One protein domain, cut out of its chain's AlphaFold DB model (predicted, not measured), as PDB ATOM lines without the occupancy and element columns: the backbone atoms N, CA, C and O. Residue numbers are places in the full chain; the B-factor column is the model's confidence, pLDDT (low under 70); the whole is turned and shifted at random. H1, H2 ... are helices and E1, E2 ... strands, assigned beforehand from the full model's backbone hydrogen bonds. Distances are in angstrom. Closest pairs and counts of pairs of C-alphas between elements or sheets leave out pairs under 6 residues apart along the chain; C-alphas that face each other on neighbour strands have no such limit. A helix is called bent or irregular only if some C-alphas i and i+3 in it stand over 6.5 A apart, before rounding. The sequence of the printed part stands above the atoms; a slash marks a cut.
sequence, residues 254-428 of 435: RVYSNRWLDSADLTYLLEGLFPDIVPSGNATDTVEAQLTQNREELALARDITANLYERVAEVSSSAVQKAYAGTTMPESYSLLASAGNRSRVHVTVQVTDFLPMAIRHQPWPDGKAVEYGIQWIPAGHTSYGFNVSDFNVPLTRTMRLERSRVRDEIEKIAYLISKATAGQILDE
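Overview. This is residues 254 to 428 of the 435 residues of an uncharacterized protein of Gleimia coleocanis DSM 15436 (UniProt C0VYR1). A strongly twisted sheet of six strands has one face covered by the long helix H4 and the short H1, and H3 packs on both of these helices, off the sheet. H2 lies far out and only grazes the sheet with residues 291 to 295. The printed part has 175 residues, in the order E1 H1 E2 H2 H3 E3 E4 E5 H4 E6, of mixed class, helices and strands. The sheet runs E2 E3 E4 E5 E1 E6, antiparallel throughout. The whole is compact, with a radius of gyration of the C-alphas of 16.3 A and spans of 46 by 41 by 25 A.

Along the chain. The sheet holds E2, residues 278 to 280; E3, 332 to 339, 22.2 A long; E4, 343 to 352, 27.1 A; E5, 369 to 377, 24.4 A; E1, 254 to 257; and E6, 424 to 427. C-alpha 254 stands at (136.719, 88.340, 129.434), and C-alpha 427 at (131.102, 88.877, 126.660). H4, residues 397 to 421, is 36.2 A long and begins at C-alpha 397 (132.582, 93.804, 103.918). H3, residues 308 to 324, is 24.5 A long; H1 is residues 263 to 270. H2, residues 291 to 301, is neither bent nor irregular, but only just: C-alphas 293 and 296 are 6.3 A apart.

Arrangement. E3, E4 and E5 form a meander, each strand the antiparallel neighbour of the one before; E3 and E4, and E4 and E5, are hairpins. Pairs within hydrogen-bond range include N 335 and O 347, 2.8 A, and N 348 and O 373, 2.8 A. Also within hydrogen-bond range are N 280 and O 334, 2.8 A, between the edge strand E2 and its neighbour E3; N 256 and O 424, 2.9 A, between the edge strand E6 and its neighbour E1; and N 372 and O 255, 2.8 A, between the neighbours E5 and E1. E5, H4 and E6 make a split strand-helix-strand unit, two strands running the same way with E1 between them, its crossover right-handed. H1 and H4 are on the same face, giving two layers, helices on one face of a sheet. H1 lies over E3 at a height over the sheet of 9.6 A. H3, not on the sheet, touches H4 with residues 312 to 319, closest C-alphas Ser 316 and Ala 420, 4.5 A, at a steep tilt of 53 degrees. H3 touches H1 at Arg 311 and Leu 269, closest C-alphas, 5.9 A, a shallow tilt of 27 degrees, opposite ways. H2 touches no helix. Every O i to N i+4 pair is within range in H1 and H3; H2 has 5 of 7 and H4 20 of 21.

Size, cuts and confidence. The two C-alphas farthest apart, Ala 325 and Arg 397, are 50.1 A apart. The printed part has no cut. The long links are E4 to E5 and E5 to H4. Mean pLDDT of the printed part is 79.0; 46 residues are under 70, among them 281 to 306 and 380 to 395.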
ATOM      1  N   ARG A 254     135.987  88.291 128.170       94.56
ATOM      2  CA  ARG A 254     136.719  88.340 129.434       94.56
ATOM      3  C   ARG A 254     136.572  87.010 130.142       94.56
ATOM      4  O   ARG A 254     135.471  86.474 130.205       94.56
ATOM      5  N   VAL A 255     137.655  86.499 130.712       95.25
ATOM      6  CA  VAL A 255     137.595  85.354 131.625       95.25
ATOM      7  C   VAL A 255     137.910  85.831 133.032       95.25
ATOM      8  O   VAL A 255     138.939  86.463 133.248       95.25
ATOM      9  N   TYR A 256     137.039  85.526 133.988       93.19
ATOM     10  CA  TYR A 256     137.265  85.803 135.405       93.19
ATOM     11  C   TYR A 256     137.572  84.505 136.136       93.19
ATOM     12  O   TYR A 256     136.817  83.538 136.036       93.19
ATOM     13  N   SER A 257     138.677  84.474 136.873       91.38
ATOM     14  CA  SER A 257     139.085  83.302 137.650       91.38
ATOM     15  C   SER A 257     139.713  83.697 138.983       91.38
ATOM     16  O   SER A 257     140.216  84.803 139.155       91.38
ATOM     17  N   ASN A 258     139.713  82.767 139.934       88.44
ATOM     18  CA  ASN A 258     140.496  82.863 141.161       88.44
ATOM     19  C   ASN A 258     141.938  82.338 141.003       88.44
ATOM     20  O   ASN A 258     142.696  82.336 141.973       88.44
ATOM     21  N   ARG A 259     142.328  81.874 139.808       89.12
ATOM     22  CA  ARG A 259     143.663  81.339 139.521       89.12
ATOM     23  C   ARG A 259     144.458  82.303 138.654       89.12
ATOM     24  O   ARG A 259     144.013  82.695 137.575       89.12
ATOM     25  N   TRP A 260     145.663  82.621 139.111       90.06
ATOM     26  CA  TRP A 260     146.643  83.385 138.350       90.06
ATOM     27  C   TRP A 260     147.478  82.456 137.464       90.06
ATOM     28  O   TRP A 260     148.058  81.484 137.950       90.06
ATOM     29  N   LEU A 261     147.550  82.768 136.171       91.81
ATOM     30  CA  LEU A 261     148.518  82.194 135.243       91.81
ATOM     31  C   LEU A 261     149.647  83.194 135.047       91.81
ATOM     32  O   LEU A 261     149.392  84.368 134.789       91.81
ATOM     33  N   ASP A 262     150.887  82.729 135.116       90.56
ATOM     34  CA  ASP A 262     152.031  83.558 134.750       90.56
ATOM     35  C   ASP A 262     152.133  83.702 133.231       90.56
ATOM     36  O   ASP A 262     151.650  82.858 132.473       90.56
ATOM     37  N   SER A 263     152.842  84.738 132.780       91.56
ATOM     38  CA  SER A 263     153.056  84.992 131.351       91.56
ATOM     39  C   SER A 263     153.626  83.776 130.607       91.56
ATOM     40  O   SER A 263     153.199  83.500 129.487       91.56
ATOM     41  N   ALA A 264     154.524  83.006 131.231       90.81
ATOM     42  CA  ALA A 264     155.089  81.792 130.639       90.81
ATOM     43  C   ALA A 264     154.052  80.666 130.487       90.81
ATOM     44  O   ALA A 264     153.950  80.083 129.410       90.81
ATOM     45  N   ASP A 265     153.251  80.404 131.525       92.81
ATOM     46  CA  ASP A 265     152.222  79.356 131.514       92.81
ATOM     47  C   ASP A 265     151.123  79.684 130.494       92.81
ATOM     48  O   ASP A 265     150.684  78.811 129.747       92.81
ATOM     49  N   LEU A 266     150.707  80.954 130.414       93.75
ATOM     50  CA  LEU A 266     149.714  81.394 129.435       93.75
ATOM     51  C   LEU A 266     150.268  81.370 128.001       93.75
ATOM     52  O   LEU A 266     149.562  80.965 127.080       93.75
ATOM     53  N   THR A 267     151.536  81.743 127.805       93.12
ATOM     54  CA  THR A 267     152.214  81.625 126.500       93.12
ATOM     55  C   THR A 267     152.275  80.164 126.061       93.12
ATOM     56  O   THR A 267     151.879  79.849 124.944       93.12
ATOM     57  N   TYR A 268     152.689  79.260 126.954       91.25
ATOM     58  CA  TYR A 268     152.699  77.823 126.694       91.25
ATOM     59  C   TYR A 268     151.289  77.276 126.429       91.25
ATOM     60  O   TYR A 268     151.099  76.441 125.554       91.25
ATOM     61  N   LEU A 269     150.256  77.761 127.115       91.62
ATOM     62  CA  LEU A 269     148.887  77.332 126.828       91.62
ATOM     63  C   LEU A 269     148.456  77.701 125.400       91.62
ATOM     64  O   LEU A 269     147.837  76.893 124.708       91.62
ATOM     65  N   LEU A 270     148.777  78.923 124.965       91.44
ATOM     66  CA  LEU A 270     148.243  79.507 123.736       91.44
ATOM     67  C   LEU A 270     149.120  79.283 122.499       91.44
ATOM     68  O   LEU A 270     148.584  79.314 121.392       91.44
ATOM     69  N   GLU A 271     150.421  79.007 122.641       88.38
ATOM     70  CA  GLU A 271     151.338  78.844 121.498       88.38
ATOM     71  C   GLU A 271     150.926  77.711 120.543       88.38
ATOM     72  O   GLU A 271     151.241  77.770 119.358       88.38
ATOM     73  N   GLY A 272     150.178  76.711 121.029       81.81
ATOM     74  CA  GLY A 272     149.646  75.627 120.197       81.81
ATOM     75  C   GLY A 272     148.604  76.079 119.171       81.81
ATOM     76  O   GLY A 272     148.454  75.440 118.134       81.81
ATOM     77  N   LEU A 273     147.908  77.188 119.435       82.44
ATOM     78  CA  LEU A 273     146.968  77.813 118.497       82.44
ATOM     79  C   LEU A 273     147.550  79.081 117.857       82.44
ATOM     80  O   LEU A 273     147.270  79.381 116.697       82.44
ATOM     81  N   PHE A 274     148.371  79.810 118.610       86.00
ATOM     82  CA  PHE A 274     148.967  81.089 118.239       86.00
ATOM     83  C   PHE A 274     150.491  80.986 118.379       86.00
ATOM     84  O   PHE A 274     151.058  81.518 119.330       86.00
ATOM     85  N   PRO A 275     151.197  80.307 117.460       82.88
ATOM     86  CA  PRO A 275     152.643  80.097 117.555       82.88
ATOM     87  C   PRO A 275     153.450  81.391 117.410       82.88
ATOM     88  O   PRO A 275     154.661  81.366 117.579       82.88
ATOM     89  N   ASP A 276     152.817  82.512 117.084       84.69
ATOM     90  CA  ASP A 276     153.401  83.851 117.048       84.69
ATOM     91  C   ASP A 276     153.079  84.684 118.304       84.69
ATOM     92  O   ASP A 276     153.402  85.870 118.337       84.69
ATOM     93  N   ILE A 277     152.452  84.091 119.330       87.94
ATOM     94  CA  ILE A 277     152.144  84.787 120.582       87.94
ATOM     95  C   ILE A 277     153.420  85.184 121.327       87.94
ATOM     96  O   ILE A 277     154.339  84.379 121.509       87.94
ATOM     97  N   VAL A 278     153.470  86.440 121.767       86.94
ATOM     98  CA  VAL A 278     154.611  87.011 122.487       86.94
ATOM     99  C   VAL A 278     154.156  87.822 123.701       86.94
ATOM    100  O   VAL A 278     153.118  88.487 123.638       86.94
ATOM    101  N   PRO A 279     154.928  87.820 124.804       86.69
ATOM    102  CA  PRO A 279     154.741  88.781 125.881       86.69
ATOM    103  C   PRO A 279     154.906  90.207 125.364       86.69
ATOM    104  O   PRO A 279     155.879  90.521 124.681       86.69
ATOM    105  N   SER A 280     153.951  91.061 125.706       78.88
ATOM    106  CA  SER A 280     153.938  92.471 125.348       78.88
ATOM    107  C   SER A 280     154.107  93.308 126.611       78.88
ATOM    108  O   SER A 280     153.349  93.176 127.577       78.88
ATOM    109  N   GLY A 281     155.150  94.141 126.606       64.31
ATOM    110  CA  GLY A 281     155.481  95.044 127.708       64.31
ATOM    111  C   GLY A 281     154.664  96.333 127.670       64.31
ATOM    112  O   GLY A 281     154.487  96.965 128.704       64.31
ATOM    113  N   ASN A 282     154.146  96.704 126.494       53.38
ATOM    114  CA  ASN A 282     153.221  97.816 126.315       53.38
ATOM    115  C   ASN A 282     152.162  97.462 125.276       53.38
ATOM    116  O   ASN A 282     152.480  96.947 124.211       53.38
ATOM    117  N   ALA A 283     150.917  97.874 125.508       47.12
ATOM    118  CA  ALA A 283     149.817  97.646 124.573       47.12
ATOM    119  C   ALA A 283     150.096  98.204 123.145       47.12
ATOM    120  O   ALA A 283     149.464  97.785 122.176       47.12
ATOM    121  N   THR A 284     151.044  99.135 122.988       45.31
ATOM    122  CA  THR A 284     151.519  99.703 121.712       45.31
ATOM    123  C   THR A 284     152.504  98.828 120.936       45.31
ATOM    124  O   THR A 284     152.880  99.212 119.823       45.31
ATOM    125  N   ASP A 285     152.921  97.680 121.473       52.16
ATOM    126  CA  ASP A 285     153.830  96.774 120.779       52.16
ATOM    127  C   ASP A 285     153.218  96.358 119.430       52.16
ATOM    128  O   ASP A 285     152.043  95.999 119.293       52.16
ATOM    129  N   THR A 286     154.013  96.486 118.373       50.81
ATOM    130  CA  THR A 286     153.577  96.212 117.006       50.81
ATOM    131  C   THR A 286     154.037  94.820 116.607       50.81
ATOM    132  O   THR A 286     155.141  94.618 116.127       50.81
ATOM    133  N   VAL A 287     153.157  93.838 116.787       51.72
ATOM    134  CA  VAL A 287     153.193  92.609 115.983       51.72
ATOM    135  C   VAL A 287     152.838  93.028 114.552       51.72
ATOM    136  O   VAL A 287     151.729  93.504 114.300       51.72
ATOM    137  N   GLU A 288     153.798  92.976 113.627       50.88
ATOM    138  CA  GLU A 288     153.561  93.341 112.226       50.88
ATOM    139  C   GLU A 288     152.474  92.439 111.618       50.88
ATOM    140  O   GLU A 288     152.507  91.217 111.739       50.88
ATOM    141  N   ALA A 289     151.502  93.035 110.922       45.59
ATOM    142  CA  ALA A 289     150.376  92.307 110.325       45.59
ATOM    143  C   ALA A 289     150.787  91.285 109.237       45.59
ATOM    144  O   ALA A 289     149.945  90.527 108.769       45.59
ATOM    145  N   GLN A 290     152.065  91.236 108.840       47.19
ATOM    146  CA  GLN A 290     152.634  90.192 107.979       47.19
ATOM    147  C   GLN A 290     152.698  88.795 108.644       47.19
ATOM    148  O   GLN A 290     153.009  87.819 107.964       47.19
ATOM    149  N   LEU A 291     152.397  88.665 109.942       53.44
ATOM    150  CA  LEU A 291     152.672  87.451 110.722       53.44
ATOM    151  C   LEU A 291     151.699  86.267 110.526       53.44
ATOM    152  O   LEU A 291     152.082  85.153 110.873       53.44
ATOM    153  N   THR A 292     150.517  86.413 109.905       53.44
ATOM    154  CA  THR A 292     149.638  85.242 109.664       53.44
ATOM    155  C   THR A 292     150.251  84.250 108.665       53.44
ATOM    156  O   THR A 292     150.159  83.045 108.877       53.44
ATOM    157  N   GLN A 293     150.938  84.720 107.612       55.28
ATOM    158  CA  GLN A 293     151.686  83.827 106.703       55.28
ATOM    159  C   GLN A 293     152.831  83.118 107.437       55.28
ATOM    160  O   GLN A 293     153.106  81.948 107.188       55.28
ATOM    161  N   ASN A 294     153.414  83.794 108.424       60.66
ATOM    162  CA  ASN A 294     154.430  83.209 109.281       60.66
ATOM    163  C   ASN A 294     153.827  82.239 110.308       60.66
ATOM    164  O   ASN A 294     154.581  81.461 110.864       60.66
ATOM    165  N   ARG A 295     152.512  82.227 110.579       68.44
ATOM    166  CA  ARG A 295     151.910  81.320 111.573       68.44
ATOM    167  C   ARG A 295     152.056  79.859 111.167       68.44
ATOM    168  O   ARG A 295     152.456  79.043 111.990       68.44
ATOM    169  N   GLU A 296     151.748  79.542 109.913       64.69
ATOM    170  CA  GLU A 296     151.889  78.181 109.383       64.69
ATOM    171  C   GLU A 296     153.365  77.757 109.355       64.69
ATOM    172  O   GLU A 296     153.704  76.654 109.783       64.69
ATOM    173  N   GLU A 297     154.262  78.658 108.946       66.31
ATOM    174  CA  GLU A 297     155.710  78.415 108.951       66.31
ATOM    175  C   GLU A 297     156.274  78.252 110.375       66.31
ATOM    176  O   GLU A 297     157.066  77.346 110.629       66.31
ATOM    177  N   LEU A 298     155.834  79.083 111.324       64.62
ATOM    178  CA  LEU A 298     156.208  79.021 112.737       64.62
ATOM    179  C   LEU A 298     155.665  77.755 113.399       64.62
ATOM    180  O   LEU A 298     156.387  77.133 114.170       64.62
ATOM    181  N   ALA A 299     154.434  77.339 113.089       68.12
ATOM    182  CA  ALA A 299     153.868  76.086 113.586       68.12
ATOM    183  C   ALA A 299     154.695  74.879 113.115       68.12
ATOM    184  O   ALA A 299     155.041  74.017 113.922       68.12
ATOM    185  N   LEU A 300     155.069  74.852 111.829       66.62
ATOM    186  CA  LEU A 300     155.933  73.813 111.258       66.62
ATOM    187  C   LEU A 300     157.344  73.832 111.863       66.62
ATOM    188  O   LEU A 300     157.931  72.775 112.080       66.62
ATOM    189  N   ALA A 301     157.892  75.017 112.146       63.31
ATOM    190  CA  ALA A 301     159.221  75.168 112.737       63.31
ATOM    191  C   ALA A 301     159.270  74.813 114.232       63.31
ATOM    192  O   ALA A 301     160.315  74.383 114.719       63.31
ATOM    193  N   ARG A 302     158.169  75.015 114.969       63.66
ATOM    194  CA  ARG A 302     158.118  74.854 116.431       63.66
ATOM    195  C   ARG A 302     157.785  73.435 116.902       63.66
ATOM    196  O   ARG A 302     157.777  73.229 118.109       63.66
ATOM    197  N   ASP A 303     157.556  72.483 115.989       61.84
ATOM    198  CA  ASP A 303     157.232  71.072 116.285       61.84
ATOM    199  C   ASP A 303     156.303  70.921 117.504       61.84
ATOM    200  O   ASP A 303     156.613  70.263 118.502       61.84
ATOM    201  N   ILE A 304     155.165  71.621 117.458       62.91
ATOM    202  CA  ILE A 304     154.200  71.641 118.557       62.91
ATOM    203  C   ILE A 304     153.436  70.310 118.550       62.91
ATOM    204  O   ILE A 304     152.332  70.198 118.030       62.91
ATOM    205  N   THR A 305     154.066  69.276 119.103       54.03
ATOM    206  CA  THR A 305     153.542  67.901 119.130       54.03
ATOM    207  C   THR A 305     152.572  67.659 120.302       54.03
ATOM    208  O   THR A 305     151.765  66.732 120.257       54.03
ATOM    209  N   ALA A 306     152.623  68.486 121.353       60.47
ATOM    210  CA  ALA A 306     151.831  68.290 122.572       60.47
ATOM    211  C   ALA A 306     150.334  68.560 122.353       60.47
ATOM    212  O   ALA A 306     149.948  69.596 121.805       60.47
ATOM    213  N   ASN A 307     149.496  67.641 122.840       78.44
ATOM    214  CA  ASN A 307     148.046  67.733 122.738       78.44
ATOM    215  C   ASN A 307     147.522  68.914 123.579       78.44
ATOM    216  O   ASN A 307     147.940  69.121 124.718       78.44
ATOM    217  N   LEU A 308     146.567  69.673 123.038       80.69
ATOM    218  CA  LEU A 308     145.942  70.807 123.718       80.69
ATOM    219  C   LEU A 308     145.353  70.439 125.091       80.69
ATOM    220  O   LEU A 308     145.475  71.213 126.036       80.69
ATOM    221  N   TYR A 309     144.773  69.243 125.226       81.06
ATOM    222  CA  TYR A 309     144.243  68.754 126.502       81.06
ATOM    223  C   TYR A 309     145.338  68.532 127.552       81.06
ATOM    224  O   TYR A 309     145.134  68.836 128.727       81.06
ATOM    225  N   GLU A 310     146.507  68.040 127.137       85.12
ATOM    226  CA  GLU A 310     147.651  67.840 128.032       85.12
ATOM    227  C   GLU A 310     148.190  69.188 128.517       85.12
ATOM    228  O   GLU A 310     148.386  69.369 129.718       85.12
ATOM    229  N   ARG A 311     148.315  70.167 127.610       87.69
ATOM    230  CA  ARG A 311     148.713  71.542 127.957       87.69
ATOM    231  C   ARG A 311     147.753  72.172 128.965       87.69
ATOM    232  O   ARG A 311     148.198  72.733 129.964       87.69
ATOM    233  N   VAL A 312     146.442  72.047 128.744       87.44
ATOM    234  CA  VAL A 312     145.422  72.539 129.687       87.44
ATOM    235  C   VAL A 312     145.582  71.875 131.057       87.44
ATOM    236  O   VAL A 312     145.554  72.572 132.070       87.44
ATOM    237  N   ALA A 313     145.776  70.555 131.112       88.00
ATOM    238  CA  ALA A 313     145.931  69.825 132.370       88.00
ATOM    239  C   ALA A 313     147.210  70.216 133.132       88.00
ATOM    240  O   ALA A 313     147.174  70.393 134.355       88.00
ATOM    241  N   GLU A 314     148.325  70.388 132.421       89.75
ATOM    242  CA  GLU A 314     149.609  70.815 132.983       89.75
ATOM    243  C   GLU A 314     149.517  72.231 133.560       89.75
ATOM    244  O   GLU A 314     149.816  72.451 134.738       89.75
ATOM    245  N   VAL A 315     149.007  73.178 132.766       90.50
ATOM    246  CA  VAL A 315     148.821  74.572 133.186       90.50
ATOM    247  C   VAL A 315     147.829  74.665 134.343       90.50
ATOM    248  O   VAL A 315     148.081  75.383 135.308       90.50
ATOM    249  N   SER A 316     146.735  73.896 134.312       89.31
ATOM    250  CA  SER A 316     145.767  73.870 135.412       89.31
ATOM    251  C   SER A 316     146.391  73.356 136.710       89.31
ATOM    252  O   SER A 316     146.189  73.946 137.772       89.31
ATOM    253  N   SER A 317     147.205  72.301 136.630       87.56
ATOM    254  CA  SER A 317     147.908  71.740 137.788       87.56
ATOM    255  C   SER A 317     148.918  72.733 138.374       87.56
ATOM    256  O   SER A 317     148.939  72.933 139.590       87.56
ATOM    257  N   SER A 318     149.699  73.405 137.519       87.69
ATOM    258  CA  SER A 318     150.611  74.493 137.910       87.69
ATOM    259  C   SER A 318     149.856  75.628 138.610       87.69
ATOM    260  O   SER A 318     150.219  76.039 139.715       87.69
ATOM    261  N   ALA A 319     148.746  76.083 138.023       85.56
ATOM    262  CA  ALA A 319     147.924  77.163 138.563       85.56
ATOM    263  C   ALA A 319     147.357  76.827 139.952       85.56
ATOM    264  O   ALA A 319     147.386  77.659 140.859       85.56
ATOM    265  N   VAL A 320     146.881  75.592 140.142       85.25
ATOM    266  CA  VAL A 320     146.393  75.102 141.440       85.25
ATOM    267  C   VAL A 320     147.511  75.113 142.482       85.25
ATOM    268  O   VAL A 320     147.316  75.614 143.587       85.25
ATOM    269  N   GLN A 321     148.697  74.606 142.139       84.25
ATOM    270  CA  GLN A 321     149.839  74.587 143.056       84.25
ATOM    271  C   GLN A 321     150.273  76.000 143.467       84.25
ATOM    272  O   GLN A 321     150.482  76.256 144.653       84.25
ATOM    273  N   LYS A 322     150.355  76.935 142.511       83.50
ATOM    274  CA  LYS A 322     150.729  78.336 142.768       83.50
ATOM    275  C   LYS A 322     149.707  79.069 143.632       83.50
ATOM    276  O   LYS A 322     150.110  79.859 144.491       83.50
ATOM    277  N   ALA A 323     148.418  78.781 143.440       78.88
ATOM    278  CA  ALA A 323     147.341  79.309 144.271       78.88
ATOM    279  C   ALA A 323     147.464  78.825 145.725       78.88
ATOM    280  O   ALA A 323     147.391  79.634 146.646       78.88
ATOM    281  N   TYR A 324     147.742  77.532 145.945       76.75
ATOM    282  CA  TYR A 324     147.982  76.996 147.293       76.75
ATOM    283  C   TYR A 324     149.257  77.536 147.949       76.75
ATOM    284  O   TYR A 324     149.299  77.688 149.168       76.75
ATOM    285  N   ALA A 325     150.294  77.824 147.162       80.62
ATOM    286  CA  ALA A 325     151.568  78.331 147.663       80.62
ATOM    287  C   ALA A 325     151.533  79.815 148.081       80.62
ATOM    288  O   ALA A 325     152.504  80.291 148.666       80.62
ATOM    289  N   GLY A 326     150.449  80.549 147.793       71.50
ATOM    290  CA  GLY A 326     150.336  81.972 148.129       71.50
ATOM    291  C   GLY A 326     151.325  82.854 147.358       71.50
ATOM    292  O   GLY A 326     151.914  83.770 147.926       71.50
ATOM    293  N   THR A 327     151.551  82.543 146.079       66.62
ATOM    294  CA  THR A 327     152.526  83.246 145.227       66.62
ATOM    295  C   THR A 327     152.185  84.735 145.100       66.62
ATOM    296  O   THR A 327     151.037  85.085 144.826       66.62
ATOM    297  N   THR A 328     153.179  85.618 145.258       68.38
ATOM    298  CA  THR A 328     153.015  87.063 145.032       68.38
ATOM    299  C   THR A 328     152.641  87.325 143.575       68.38
ATOM    300  O   THR A 328     153.435  87.060 142.673       68.38
ATOM    301  N   MET A 329     151.438  87.855 143.355       70.38
ATOM    302  CA  MET A 329     150.913  88.150 142.023       70.38
ATOM    303  C   MET A 329     151.477  89.489 141.514       70.38
ATOM    304  O   MET A 329     151.421  90.481 142.246       70.38
ATOM    305  N   PRO A 330     152.018  89.551 140.283       74.81
ATOM    306  CA  PRO A 330     152.242  90.814 139.580       74.81
ATOM    307  C   PRO A 330     150.944  91.629 139.453       74.81
ATOM    308  O   PRO A 330     149.856  91.062 139.463       74.81
ATOM    309  N   GLU A 331     151.049  92.952 139.278       75.75
ATOM    310  CA  GLU A 331     149.863  93.805 139.087       75.75
ATOM    311  C   GLU A 331     149.143  93.510 137.760       75.75
ATOM    312  O   GLU A 331     147.917  93.396 137.732       75.75
ATOM    313  N   SER A 332     149.893  93.359 136.661       89.12
ATOM    314  CA  SER A 332     149.361  92.971 135.350       89.12
ATOM    315  C   SER A 332     150.463  92.533 134.377       89.12
ATOM    316  O   SER A 332     151.646  92.807 134.589       89.12
ATOM    317  N   TYR A 333     150.080  91.851 133.299       91.12
ATOM    318  CA  TYR A 333     150.909  91.643 132.108       91.12
ATOM    319  C   TYR A 333     150.024  91.487 130.866       91.12
ATOM    320  O   TYR A 333     148.804  91.357 130.974       91.12
ATOM    321  N   SER A 334     150.622  91.482 129.670       91.50
ATOM    322  CA  SER A 334     149.863  91.237 128.444       91.50
ATOM    323  C   SER A 334     150.601  90.378 127.424       91.50
ATOM    324  O   SER A 334     151.830  90.303 127.434       91.50
ATOM    325  N   LEU A 335     149.843  89.716 126.552       91.38
ATOM    326  CA  LEU A 335     150.325  88.937 125.417       91.38
ATOM    327  C   LEU A 335     149.696  89.469 124.126       91.38
ATOM    328  O   LEU A 335     148.541  89.897 124.117       91.38
ATOM    329  N   LEU A 336     150.440  89.406 123.026       89.00
ATOM    330  CA  LEU A 336     149.993  89.849 121.709       89.00
ATOM    331  C   LEU A 336     150.252  88.748 120.677       89.00
ATOM    332  O   LEU A 336     151.324  88.148 120.669       89.00
ATOM    333  N   ALA A 337     149.283  88.504 119.797       87.88
ATOM    334  CA  ALA A 337     149.420  87.604 118.653       87.88
ATOM    335  C   ALA A 337     148.699  88.180 117.427       87.88
ATOM    336  O   ALA A 337     147.808  89.028 117.560       87.88
ATOM    337  N   SER A 338     149.053  87.725 116.223       86.81
ATOM    338  CA  SER A 338     148.227  87.986 115.039       86.81
ATOM    339  C   SER A 338     146.849  87.323 115.186       86.81
ATOM    340  O   SER A 338     146.663  86.394 115.971       86.81
ATOM    341  N   ALA A 339     145.848  87.829 114.477       85.00
ATOM    342  CA  ALA A 339     144.507  87.255 114.463       85.00
ATOM    343  C   ALA A 339     143.838  87.515 113.111       85.00
ATOM    344  O   ALA A 339     144.001  88.589 112.517       85.00
ATOM    345  N   GLY A 340     143.085  86.542 112.604       83.88
ATOM    346  CA  GLY A 340     142.579  86.594 111.231       83.88
ATOM    347  C   GLY A 340     143.714  86.804 110.217       83.88
ATOM    348  O   GLY A 340     144.800  86.246 110.360       83.88
ATOM    349  N   ASN A 341     143.496  87.625 109.184       80.94
ATOM    350  CA  ASN A 341     144.545  87.883 108.184       80.94
ATOM    351  C   ASN A 341     145.391  89.117 108.495       80.94
ATOM    352  O   ASN A 341     146.525  89.219 108.037       80.94
ATOM    353  N   ARG A 342     144.786  90.135 109.118       77.25
ATOM    354  CA  ARG A 342     145.399  91.471 109.263       77.25
ATOM    355  C   ARG A 342     145.195  92.085 110.641       77.25
ATOM    356  O   ARG A 342     145.605  93.225 110.864       77.25
ATOM    357  N   SER A 343     144.501  91.376 111.521       84.00
ATOM    358  CA  SER A 343     144.178  91.849 112.857       84.00
ATOM    359  C   SER A 343     145.158  91.278 113.872       84.00
ATOM    360  O   SER A 343     146.064  90.510 113.543       84.00
ATOM    361  N   ARG A 344     144.989  91.688 115.122       86.38
ATOM    362  CA  ARG A 344     145.712  91.149 116.268       86.38
ATOM    363  C   ARG A 344     144.730  90.828 117.380       86.38
ATOM    364  O   ARG A 344     143.645  91.410 117.431       86.38
ATOM    365  N   VAL A 345     145.137  89.931 118.264       89.25
ATOM    366  CA  VAL A 345     144.471  89.687 119.540       89.25
ATOM    367  C   VAL A 345     145.412  90.089 120.665       89.25
ATOM    368  O   VAL A 345     146.593  89.738 120.654       89.25
ATOM    369  N   HIS A 346     144.891  90.860 121.613       90.06
ATOM    370  CA  HIS A 346     145.611  91.312 122.795       90.06
ATOM    371  C   HIS A 346     144.967  90.692 124.025       90.06
ATOM    372  O   HIS A 346     143.776  90.876 124.264       90.06
ATOM    373  N   VAL A 347     145.749  89.915 124.767       93.50
ATOM    374  CA  VAL A 347     145.315  89.270 126.003       93.50
ATOM    375  C   VAL A 347     145.948  90.019 127.163       93.50
ATOM    376  O   VAL A 347     147.166  89.997 127.315       93.50
ATOM    377  N   THR A 348     145.139  90.690 127.972       92.94
ATOM    378  CA  THR A 348     145.579  91.394 129.182       92.94
ATOM    379  C   THR A 348     145.201  90.575 130.402       92.94
ATOM    380  O   THR A 348     144.078  90.091 130.492       92.94
ATOM    381  N   VAL A 349     146.131  90.429 131.340       94.00
ATOM    382  CA  VAL A 349     145.915  89.725 132.603       94.00
ATOM    383  C   VAL A 349     146.177  90.693 133.740       94.00
ATOM    384  O   VAL A 349     147.263  91.267 133.819       94.00
ATOM    385  N   GLN A 350     145.189  90.890 134.606       91.75
ATOM    386  CA  GLN A 350     145.276  91.819 135.730       91.75
ATOM    387  C   GLN A 350     144.462  91.327 136.925       91.75
ATOM    388  O   GLN A 350     143.487  90.592 136.768       91.75
ATOM    389  N   VAL A 351     144.852  91.747 138.126       90.31
ATOM    390  CA  VAL A 351     144.027  91.554 139.324       90.31
ATOM    391  C   VAL A 351     143.006  92.686 139.402       90.31
ATOM    392  O   VAL A 351     143.374  93.856 139.336       90.31
ATOM    393  N   THR A 352     141.732  92.343 139.571       88.75
ATOM    394  CA  THR A 352     140.624  93.299 139.671       88.75
ATOM    395  C   THR A 352     139.794  93.057 140.927       88.75
ATOM    396  O   THR A 352     139.574  91.919 141.346       88.75
ATOM    397  N   ASP A 353     139.336  94.142 141.536       85.38
ATOM    398  CA  ASP A 353     138.334  94.187 142.604       85.38
ATOM    399  C   ASP A 353     136.939  94.573 142.075       85.38
ATOM    400  O   ASP A 353     135.941  94.461 142.788       85.38
ATOM    401  N   PHE A 354     136.843  94.978 140.804       82.75
ATOM    402  CA  PHE A 354     135.582  95.272 140.141       82.75
ATOM    403  C   PHE A 354     135.022  94.015 139.468       82.75
ATOM    404  O   PHE A 354     135.415  93.639 138.360       82.75
ATOM    405  N   LEU A 355     134.081  93.361 140.149       85.38
ATOM    406  CA  LEU A 355     133.458  92.123 139.689       85.38
ATOM    407  C   LEU A 355     132.101  92.399 139.024       85.38
ATOM    408  O   LEU A 355     131.218  92.979 139.663       85.38
ATOM    409  N   PRO A 356     131.890  91.960 137.770       86.31
ATOM    410  CA  PRO A 356     130.598  92.075 137.107       86.31
ATOM    411  C   PRO A 356     129.470  91.384 137.873       86.31
ATOM    412  O   PRO A 356     129.646  90.323 138.479       86.31
ATOM    413  N   MET A 357     128.264  91.951 137.775       85.75
ATOM    414  CA  MET A 357     127.116  91.454 138.533       85.75
ATOM    415  C   MET A 357     126.743  90.007 138.208       85.75
ATOM    416  O   MET A 357     126.297  89.294 139.112       85.75
ATOM    417  N   ALA A 358     126.972  89.570 136.968       84.31
ATOM    418  CA  ALA A 358     126.722  88.207 136.511       84.31
ATOM    419  C   ALA A 358     127.505  87.143 137.305       84.31
ATOM    420  O   ALA A 358     127.044  86.015 137.439       84.31
ATOM    421  N   ILE A 359     128.657  87.498 137.887       84.69
ATOM    422  CA  ILE A 359     129.540  86.554 138.590       84.69
ATOM    423  C   ILE A 359     129.733  86.876 140.075       84.69
ATOM    424  O   ILE A 359     130.580  86.281 140.744       84.69
ATOM    425  N   ARG A 360     128.917  87.783 140.628       77.38
ATOM    426  CA  ARG A 360     129.020  88.243 142.026       77.38
ATOM    427  C   ARG A 360     128.991  87.124 143.072       77.38
ATOM    428  O   ARG A 360     129.535  87.288 144.154       77.38
ATOM    429  N   HIS A 361     128.318  86.016 142.763       72.00
ATOM    430  CA  HIS A 361     128.045  84.929 143.708       72.00
ATOM    431  C   HIS A 361     129.149  83.873 143.748       72.00
ATOM    432  O   HIS A 361     129.058  82.918 144.517       72.00
ATOM    433  N   GLN A 362     130.175  84.008 142.907       75.62
ATOM    434  CA  GLN A 362     131.294  83.079 142.917       75.62
ATOM    435  C   GLN A 362     132.226  83.324 144.115       75.62
ATOM    436  O   GLN A 362     132.301  84.440 144.635       75.62
ATOM    437  N   PRO A 363     132.940  82.285 144.582       69.69
ATOM    438  CA  PRO A 363     133.871  82.415 145.692       69.69
ATOM    439  C   PRO A 363     135.150  83.132 145.234       69.69
ATOM    440  O   PRO A 363     136.090  82.500 144.749       69.69
ATOM    441  N   TRP A 364     135.180  84.453 145.404       78.69
ATOM    442  CA  TRP A 364     136.339  85.305 145.128       78.69
ATOM    443  C   TRP A 364     137.190  85.476 146.389       78.69
ATOM    444  O   TRP A 364     136.728  86.109 147.345       78.69
ATOM    445  N   PRO A 365     138.417  84.928 146.437       68.00
ATOM    446  CA  PRO A 365     139.327  85.172 147.551       68.00
ATOM    447  C   PRO A 365     139.552  86.680 147.726       68.00
ATOM    448  O   PRO A 365     139.865  87.381 146.766       68.00
ATOM    449  N   ASP A 366     139.337  87.189 148.940       70.88
ATOM    450  CA  ASP A 366     139.499  88.608 149.296       70.88
ATOM    451  C   ASP A 366     138.701  89.603 148.426       70.88
ATOM    452  O   ASP A 366     139.048  90.783 148.344       70.88
ATOM    453  N   GLY A 367     137.630  89.140 147.767       73.75
ATOM    454  CA  GLY A 367     136.823  89.959 146.858       73.75
ATOM    455  C   GLY A 367     137.537  90.348 145.560       73.75
ATOM    456  O   GLY A 367     137.077  91.251 144.868       73.75
ATOM    457  N   LYS A 368     138.653  89.685 145.230       82.94
ATOM    458  CA  LYS A 368     139.437  89.938 144.020       82.94
ATOM    459  C   LYS A 368     139.356  88.760 143.059       82.94
ATOM    460  O   LYS A 368     139.331  87.599 143.468       82.94
ATOM    461  N   ALA A 369     139.365  89.068 141.770       88.94
ATOM    462  CA  ALA A 369     139.508  88.091 140.701       88.94
ATOM    463  C   ALA A 369     140.709  88.433 139.824       88.94
ATOM    464  O   ALA A 369     141.182  89.568 139.783       88.94
ATOM    465  N   VAL A 370     141.181  87.436 139.090       91.06
ATOM    466  CA  VAL A 370     142.064  87.629 137.947       91.06
ATOM    467  C   VAL A 370     141.182  87.787 136.715       91.06
ATOM    468  O   VAL A 370     140.407  86.885 136.386       91.06
ATOM    469  N   GLU A 371     141.287  88.935 136.057       93.69
ATOM    470  CA  GLU A 371     140.649  89.212 134.774       93.69
ATOM    471  C   GLU A 371     141.632  88.900 133.646       93.69
ATOM    472  O   GLU A 371     142.734  89.449 133.597       93.69
ATOM    473  N   TYR A 372     141.199  88.050 132.720       95.50
ATOM    474  CA  TYR A 372     141.845  87.802 131.438       95.50
ATOM    475  C   TYR A 372     141.004  88.475 130.348       95.50
ATOM    476  O   TYR A 372     140.019  87.904 129.875       95.50
ATOM    477  N   GLY A 373     141.356  89.702 129.974       94.50
ATOM    478  CA  GLY A 373     140.695  90.447 128.905       94.50
ATOM    479  C   GLY A 373     141.260  90.063 127.541       94.50
ATOM    480  O   GLY A 373     142.458  90.199 127.319       94.50
ATOM    481  N   ILE A 374     140.413  89.593 126.628       94.50
ATOM    482  CA  ILE A 374     140.795  89.150 125.284       94.50
ATOM    483  C   ILE A 374     140.162  90.106 124.275       94.50
ATOM    484  O   ILE A 374     138.947  90.102 124.072       94.50
ATOM    485  N   GLN A 375     140.996  90.935 123.652       90.81
ATOM    486  CA  GLN A 375     140.553  92.038 122.812       90.81
ATOM    487  C   GLN A 375     140.991  91.865 121.356       90.81
ATOM    488  O   GLN A 375     142.162  91.609 121.064       90.81
ATOM    489  N   TRP A 376     140.059  92.078 120.427       88.56
ATOM    490  CA  TRP A 376     140.356  92.215 119.007       88.56
ATOM    491  C   TRP A 376     140.901  93.613 118.699       88.56
ATOM    492  O   TRP A 376     140.274  94.627 118.997       88.56
ATOM    493  N   ILE A 377     142.049  93.666 118.024       84.25
ATOM    494  CA  ILE A 377     142.638  94.893 117.489       84.25
ATOM    495  C   ILE A 377     142.603  94.822 115.957       84.25
ATOM    496  O   ILE A 377     143.397  94.088 115.353       84.25
ATOM    497  N   PRO A 378     141.723  95.589 115.294       79.94
ATOM    498  CA  PRO A 378     141.673  95.620 113.839       79.94
ATOM    499  C   PRO A 378     142.952  96.180 113.214       79.94
ATOM    500  O   PRO A 378     143.710  96.939 113.826       79.94
ATOM    501  N   ALA A 379     143.174  95.845 111.944       76.19
ATOM    502  CA  ALA A 379     144.303  96.361 111.175       76.19
ATOM    503  C   ALA A 379     144.376  97.899 111.244       76.19
ATOM    504  O   ALA A 379     143.372  98.590 111.059       76.19
ATOM    505  N   GLY A 380     145.571  98.439 111.495       69.62
ATOM    506  CA  GLY A 380     145.805  99.887 111.558       69.62
ATOM    507  C   GLY A 380     145.268 100.591 112.811       69.62
ATOM    508  O   GLY A 380     145.436 101.801 112.915       69.62
ATOM    509  N   HIS A 381     144.664  99.862 113.754       68.81
ATOM    510  CA  HIS A 381     144.223 100.401 115.042       68.81
ATOM    511  C   HIS A 381     145.223 100.033 116.142       68.81
ATOM    512  O   HIS A 381     145.923  99.021 116.048       68.81
ATOM    513  N   THR A 382     145.317 100.864 117.178       62.94
ATOM    514  CA  THR A 382     146.082 100.566 118.395       62.94
ATOM    515  C   THR A 382     145.142 100.038 119.479       62.94
ATOM    516  O   THR A 382     143.940 100.278 119.446       62.94
ATOM    517  N   SER A 383     145.702  99.314 120.442       54.19
ATOM    518  CA  SER A 383     145.035  98.751 121.632       54.19
ATOM    519  C   SER A 383     144.478  99.788 122.616       54.19
ATOM    520  O   SER A 383     143.888  99.421 123.629       54.19
ATOM    521  N   TYR A 384     144.683 101.085 122.371       47.41
ATOM    522  CA  TYR A 384     144.279 102.134 123.301       47.41
ATOM    523  C   TYR A 384     142.758 102.281 123.330       47.41
ATOM    524  O   TYR A 384     142.208 103.043 122.544       47.41
ATOM    525  N   GLY A 385     142.108 101.554 124.247       43.28
ATOM    526  CA  GLY A 385     140.804 101.849 124.866       43.28
ATOM    527  C   GLY A 385     139.600 102.047 123.943       43.28
ATOM    528  O   GLY A 385     138.521 102.368 124.423       43.28
ATOM    529  N   PHE A 386     139.774 101.879 122.639       47.03
ATOM    530  CA  PHE A 386     138.778 102.173 121.631       47.03
ATOM    531  C   PHE A 386     138.307 100.869 121.016       47.03
ATOM    532  O   PHE A 386     138.942 100.310 120.119       47.03
ATOM    533  N   ASN A 387     137.181 100.370 121.515       52.56
ATOM    534  CA  ASN A 387     136.518  99.242 120.892       52.56
ATOM    535  C   ASN A 387     135.985  99.670 119.531       52.56
ATOM    536  O   ASN A 387     135.193 100.601 119.412       52.56
ATOM    537  N   VAL A 388     136.396  98.958 118.483       50.25
ATOM    538  CA  VAL A 388     135.862  99.188 117.136       50.25
ATOM    539  C   VAL A 388     134.354  98.896 117.070       50.25
ATOM    540  O   VAL A 388     133.668  99.474 116.235       50.25
ATOM    541  N   SER A 389     133.823  98.093 118.004       48.66
ATOM    542  CA  SER A 389     132.385  97.883 118.223       48.66
ATOM    543  C   SER A 389     131.647  99.094 118.820       48.66
ATOM    544  O   SER A 389     130.440  99.212 118.611       48.66
ATOM    545  N   ASP A 390     132.341 100.023 119.490       48.19
ATOM    546  CA  ASP A 390     131.739 101.264 120.011       48.19
ATOM    547  C   ASP A 390     131.561 102.319 118.917       48.19
ATOM    548  O   ASP A 390     130.718 103.216 119.018       48.19
ATOM    549  N   PHE A 391     132.319 102.201 117.828       48.66
ATOM    550  CA  PHE A 391     132.115 103.036 116.665       48.66
ATOM    551  C   PHE A 391     130.949 102.485 115.858       48.66
ATOM    552  O   PHE A 391     131.049 101.442 115.216       48.66
ATOM    553  N   ASN A 392     129.870 103.260 115.774       49.59
ATOM    554  CA  ASN A 392     128.812 103.055 114.785       49.59
ATOM    555  C   ASN A 392     129.299 103.396 113.352       49.59
ATOM    556  O   ASN A 392     128.604 104.042 112.568       49.59
ATOM    557  N   VAL A 393     130.546 103.038 113.028       52.50
ATOM    558  CA  VAL A 393     131.150 103.178 111.709       52.50
ATOM    559  C   VAL A 393     130.734 101.954 110.899       52.50
ATOM    560  O   VAL A 393     131.009 100.828 111.319       52.50
ATOM    561  N   PRO A 394     130.103 102.134 109.725       58.38
ATOM    562  CA  PRO A 394     129.750 101.018 108.864       58.38
ATOM    563  C   PRO A 394     130.997 100.196 108.531       58.38
ATOM    564  O   PRO A 394     131.879 100.642 107.794       58.38
ATOM    565  N   LEU A 395     131.078  98.978 109.071       67.62
ATOM    566  CA  LEU A 395     132.178  98.082 108.750       67.62
ATOM    567  C   LEU A 395     132.140  97.759 107.256       67.62
ATOM    568  O   LEU A 395     131.100  97.403 106.692       67.62
ATOM    569  N   THR A 396     133.297  97.839 106.604       77.12
ATOM    570  CA  THR A 396     133.431  97.329 105.238       77.12
ATOM    571  C   THR A 396     133.175  95.817 105.222       77.12
ATOM    572  O   THR A 396     133.368  95.127 106.227       77.12
ATOM    573  N   ARG A 397     132.778  95.260 104.069       78.81
ATOM    574  CA  ARG A 397     132.582  93.804 103.918       78.81
ATOM    575  C   ARG A 397     133.817  93.010 104.362       78.81
ATOM    576  O   ARG A 397     133.675  91.978 105.008       78.81
ATOM    577  N   THR A 398     135.010  93.513 104.050       79.25
ATOM    578  CA  THR A 398     136.281  92.910 104.462       79.25
ATOM    579  C   THR A 398     136.430  92.893 105.981       79.25
ATOM    580  O   THR A 398     136.769  91.857 106.535       79.25
ATOM    581  N   MET A 399     136.115  93.994 106.671       78.94
ATOM    582  CA  MET A 399     136.201  94.046 108.136       78.94
ATOM    583  C   MET A 399     135.193  93.119 108.818       78.94
ATOM    584  O   MET A 399     135.539  92.521 109.828       78.94
ATOM    585  N   ARG A 400     133.986  92.939 108.262       81.62
ATOM    586  CA  ARG A 400     133.015  91.959 108.790       81.62
ATOM    587  C   ARG A 400     133.521  90.518 108.687       81.62
ATOM    588  O   ARG A 400     133.372  89.748 109.627       81.62
ATOM    589  N   LEU A 401     134.154  90.162 107.565       82.88
ATOM    590  CA  LEU A 401     134.751  88.833 107.388       82.88
ATOM    591  C   LEU A 401     135.947  88.612 108.319       82.88
ATOM    592  O   LEU A 401     136.068  87.540 108.904       82.88
ATOM    593  N   GLU A 402     136.812  89.617 108.477       83.69
ATOM    594  CA  GLU A 402     137.904  89.566 109.459       83.69
ATOM    595  C   GLU A 402     137.357  89.391 110.876       83.69
ATOM    596  O   GLU A 402     137.813  88.510 111.597       83.69
ATOM    597  N   ARG A 403     136.330  90.165 111.244       86.56
ATOM    598  CA  ARG A 403     135.665  90.083 112.545       86.56
ATOM    599  C   ARG A 403     135.162  88.675 112.846       86.56
ATOM    600  O   ARG A 403     135.466  88.143 113.905       86.56
ATOM    601  N   SER A 404     134.445  88.057 111.902       85.00
ATOM    602  CA  SER A 404     133.932  86.693 112.081       85.00
ATOM    603  C   SER A 404     135.046  85.672 112.305       85.00
ATOM    604  O   SER A 404     134.849  84.745 113.071       85.00
ATOM    605  N   ARG A 405     136.201  85.824 111.649       85.62
ATOM    606  CA  ARG A 405     137.337  84.903 111.827       85.62
ATOM    607  C   ARG A 405     138.009  85.089 113.181       85.62
ATOM    608  O   ARG A 405     138.357  84.114 113.836       85.62
ATOM    609  N   VAL A 406     138.198  86.344 113.588       88.44
ATOM    610  CA  VAL A 406     138.822  86.667 114.875       88.44
ATOM    611  C   VAL A 406     137.922  86.261 116.042       88.44
ATOM    612  O   VAL A 406     138.435  85.818 117.062       88.44
ATOM    613  N   ARG A 407     136.596  86.345 115.885       89.12
ATOM    614  CA  ARG A 407     135.621  85.830 116.856       89.12
ATOM    615  C   ARG A 407     135.905  84.370 117.215       89.12
ATOM    616  O   ARG A 407     136.137  84.084 118.384       89.12
ATOM    617  N   ASP A 408     136.010  83.485 116.225       87.62
ATOM    618  CA  ASP A 408     136.280  82.057 116.460       87.62
ATOM    619  C   ASP A 408     137.636  81.820 117.158       87.62
ATOM    620  O   ASP A 408     137.806  80.878 117.934       87.62
ATOM    621  N   GLU A 409     138.632  82.661 116.872       90.38
ATOM    622  CA  GLU A 409     139.950  82.624 117.512       90.38
ATOM    623  C   GLU A 409     139.896  83.090 118.976       90.38
ATOM    624  O   GLU A 409     140.448  82.421 119.852       90.38
ATOM    625  N   ILE A 410     139.198  84.192 119.260       92.44
ATOM    626  CA  ILE A 410     139.014  84.728 120.617       92.44
ATOM    627  C   ILE A 410     138.219  83.760 121.488       92.44
ATOM    628  O   ILE A 410     138.588  83.528 122.639       92.44
ATOM    629  N   GLU A 411     137.183  83.138 120.933       91.94
ATOM    630  CA  GLU A 411     136.403  82.108 121.612       91.94
ATOM    631  C   GLU A 411     137.264  80.920 122.043       91.94
ATOM    632  O   GLU A 411     137.183  80.475 123.188       91.94
ATOM    633  N   LYS A 412     138.166  80.449 121.173       90.88
ATOM    634  CA  LYS A 412     139.111  79.376 121.518       90.88
ATOM    635  C   LYS A 412     140.077  79.794 122.625       90.88
ATOM    636  O   LYS A 412     140.337  78.995 123.523       90.88
ATOM    637  N   ILE A 413     140.595  81.025 122.592       93.62
ATOM    638  CA  ILE A 413     141.464  81.553 123.658       93.62
ATOM    639  C   ILE A 413     140.701  81.580 124.986       93.62
ATOM    640  O   ILE A 413     141.186  81.039 125.982       93.62
ATOM    641  N   ALA A 414     139.500  82.161 124.997       94.75
ATOM    642  CA  ALA A 414     138.666  82.259 126.190       94.75
ATOM    643  C   ALA A 414     138.330  80.874 126.752       94.75
ATOM    644  O   ALA A 414     138.480  80.641 127.951       94.75
ATOM    645  N   TYR A 415     137.967  79.932 125.879       92.75
ATOM    646  CA  TYR A 415     137.722  78.543 126.246       92.75
ATOM    647  C   TYR A 415     138.944  77.918 126.927       92.75
ATOM    648  O   TYR A 415     138.825  77.398 128.035       92.75
ATOM    649  N   LEU A 416     140.137  78.015 126.334       92.56
ATOM    650  CA  LEU A 416     141.348  77.425 126.911       92.56
ATOM    651  C   LEU A 416     141.719  78.022 128.261       92.56
ATOM    652  O   LEU A 416     142.012  77.277 129.200       92.56
ATOM    653  N   ILE A 417     141.663  79.349 128.377       94.56
ATOM    654  CA  ILE A 417     141.911  80.037 129.643       94.56
ATOM    655  C   ILE A 417     140.879  79.589 130.680       94.56
ATOM    656  O   ILE A 417     141.257  79.250 131.802       94.56
ATOM    657  N   SER A 418     139.595  79.506 130.317       93.56
ATOM    658  CA  SER A 418     138.537  79.064 131.234       93.56
ATOM    659  C   SER A 418     138.766  77.636 131.734       93.56
ATOM    660  O   SER A 418     138.680  77.402 132.938       93.56
ATOM    661  N   LYS A 419     139.156  76.689 130.865       92.25
ATOM    662  CA  LYS A 419     139.417  75.300 131.272       92.25
ATOM    663  C   LYS A 419     140.680  75.177 132.122       92.25
ATOM    664  O   LYS A 419     140.669  74.456 133.116       92.25
ATOM    665  N   ALA A 420     141.744  75.910 131.793       91.25
ATOM    666  CA  ALA A 420     142.973  75.900 132.586       91.25
ATOM    667  C   ALA A 420     142.756  76.504 133.986       91.25
ATOM    668  O   ALA A 420     143.250  75.983 134.991       91.25
ATOM    669  N   THR A 421     141.971  77.577 134.069       91.06
ATOM    670  CA  THR A 421     141.795  78.367 135.295       91.06
ATOM    671  C   THR A 421     140.512  78.058 136.070       91.06
ATOM    672  O   THR A 421     140.327  78.607 137.152       91.06
ATOM    673  N   ALA A 422     139.634  77.193 135.553       88.50
ATOM    674  CA  ALA A 422     138.255  77.030 136.032       88.50
ATOM    675  C   ALA A 422     137.477  78.367 136.093       88.50
ATOM    676  O   ALA A 422     136.692  78.601 137.011       88.50
ATOM    677  N   GLY A 423     137.748  79.265 135.141       89.75
ATOM    678  CA  GLY A 423     137.175  80.610 135.079       89.75
ATOM    679  C   GLY A 423     135.821  80.680 134.367       89.75
ATOM    680  O   GLY A 423     135.436  79.762 133.647       89.75
ATOM    681  N   GLN A 424     135.116  81.796 134.552       90.88
ATOM    682  CA  GLN A 424     133.866  82.119 133.855       90.88
ATOM    683  C   GLN A 424     134.112  83.076 132.701       90.88
ATOM    684  O   GLN A 424     134.859  84.040 132.860       90.88
ATOM    685  N   ILE A 425     133.445  82.840 131.573       92.81
ATOM    686  CA  ILE A 425     133.567  83.665 130.371       92.81
ATOM    687  C   ILE A 425     132.408  84.660 130.321       92.81
ATOM    688  O   ILE A 425     131.246  84.265 130.405       92.81
ATOM    689  N   LEU A 426     132.727  85.943 130.166       91.62
ATOM    690  CA  LEU A 426     131.769  87.006 129.896       91.62
ATOM    691  C   LEU A 426     132.044  87.624 128.530       91.62
ATOM    692  O   LEU A 426     133.201  87.762 128.123       91.62
ATOM    693  N   ASP A 427     130.983  88.043 127.851       89.88
ATOM    694  CA  ASP A 427     131.102  88.877 126.660       89.88
ATOM    695  C   ASP A 427     131.406  90.346 127.007       89.88
ATOM    696  O   ASP A 427     131.458  90.761 128.173       89.88
ATOM    697  N   GLU A 428     131.654  91.161 125.981       85.62
ATOM    698  CA  GLU A 428     131.905  92.595 126.158       85.62
ATOM    699  C   GLU A 428     130.718  93.352 126.763       85.62
ATOM    700  O   GLU A 428     130.919  94.371 127.429       85.62
TER     701      GLU A 428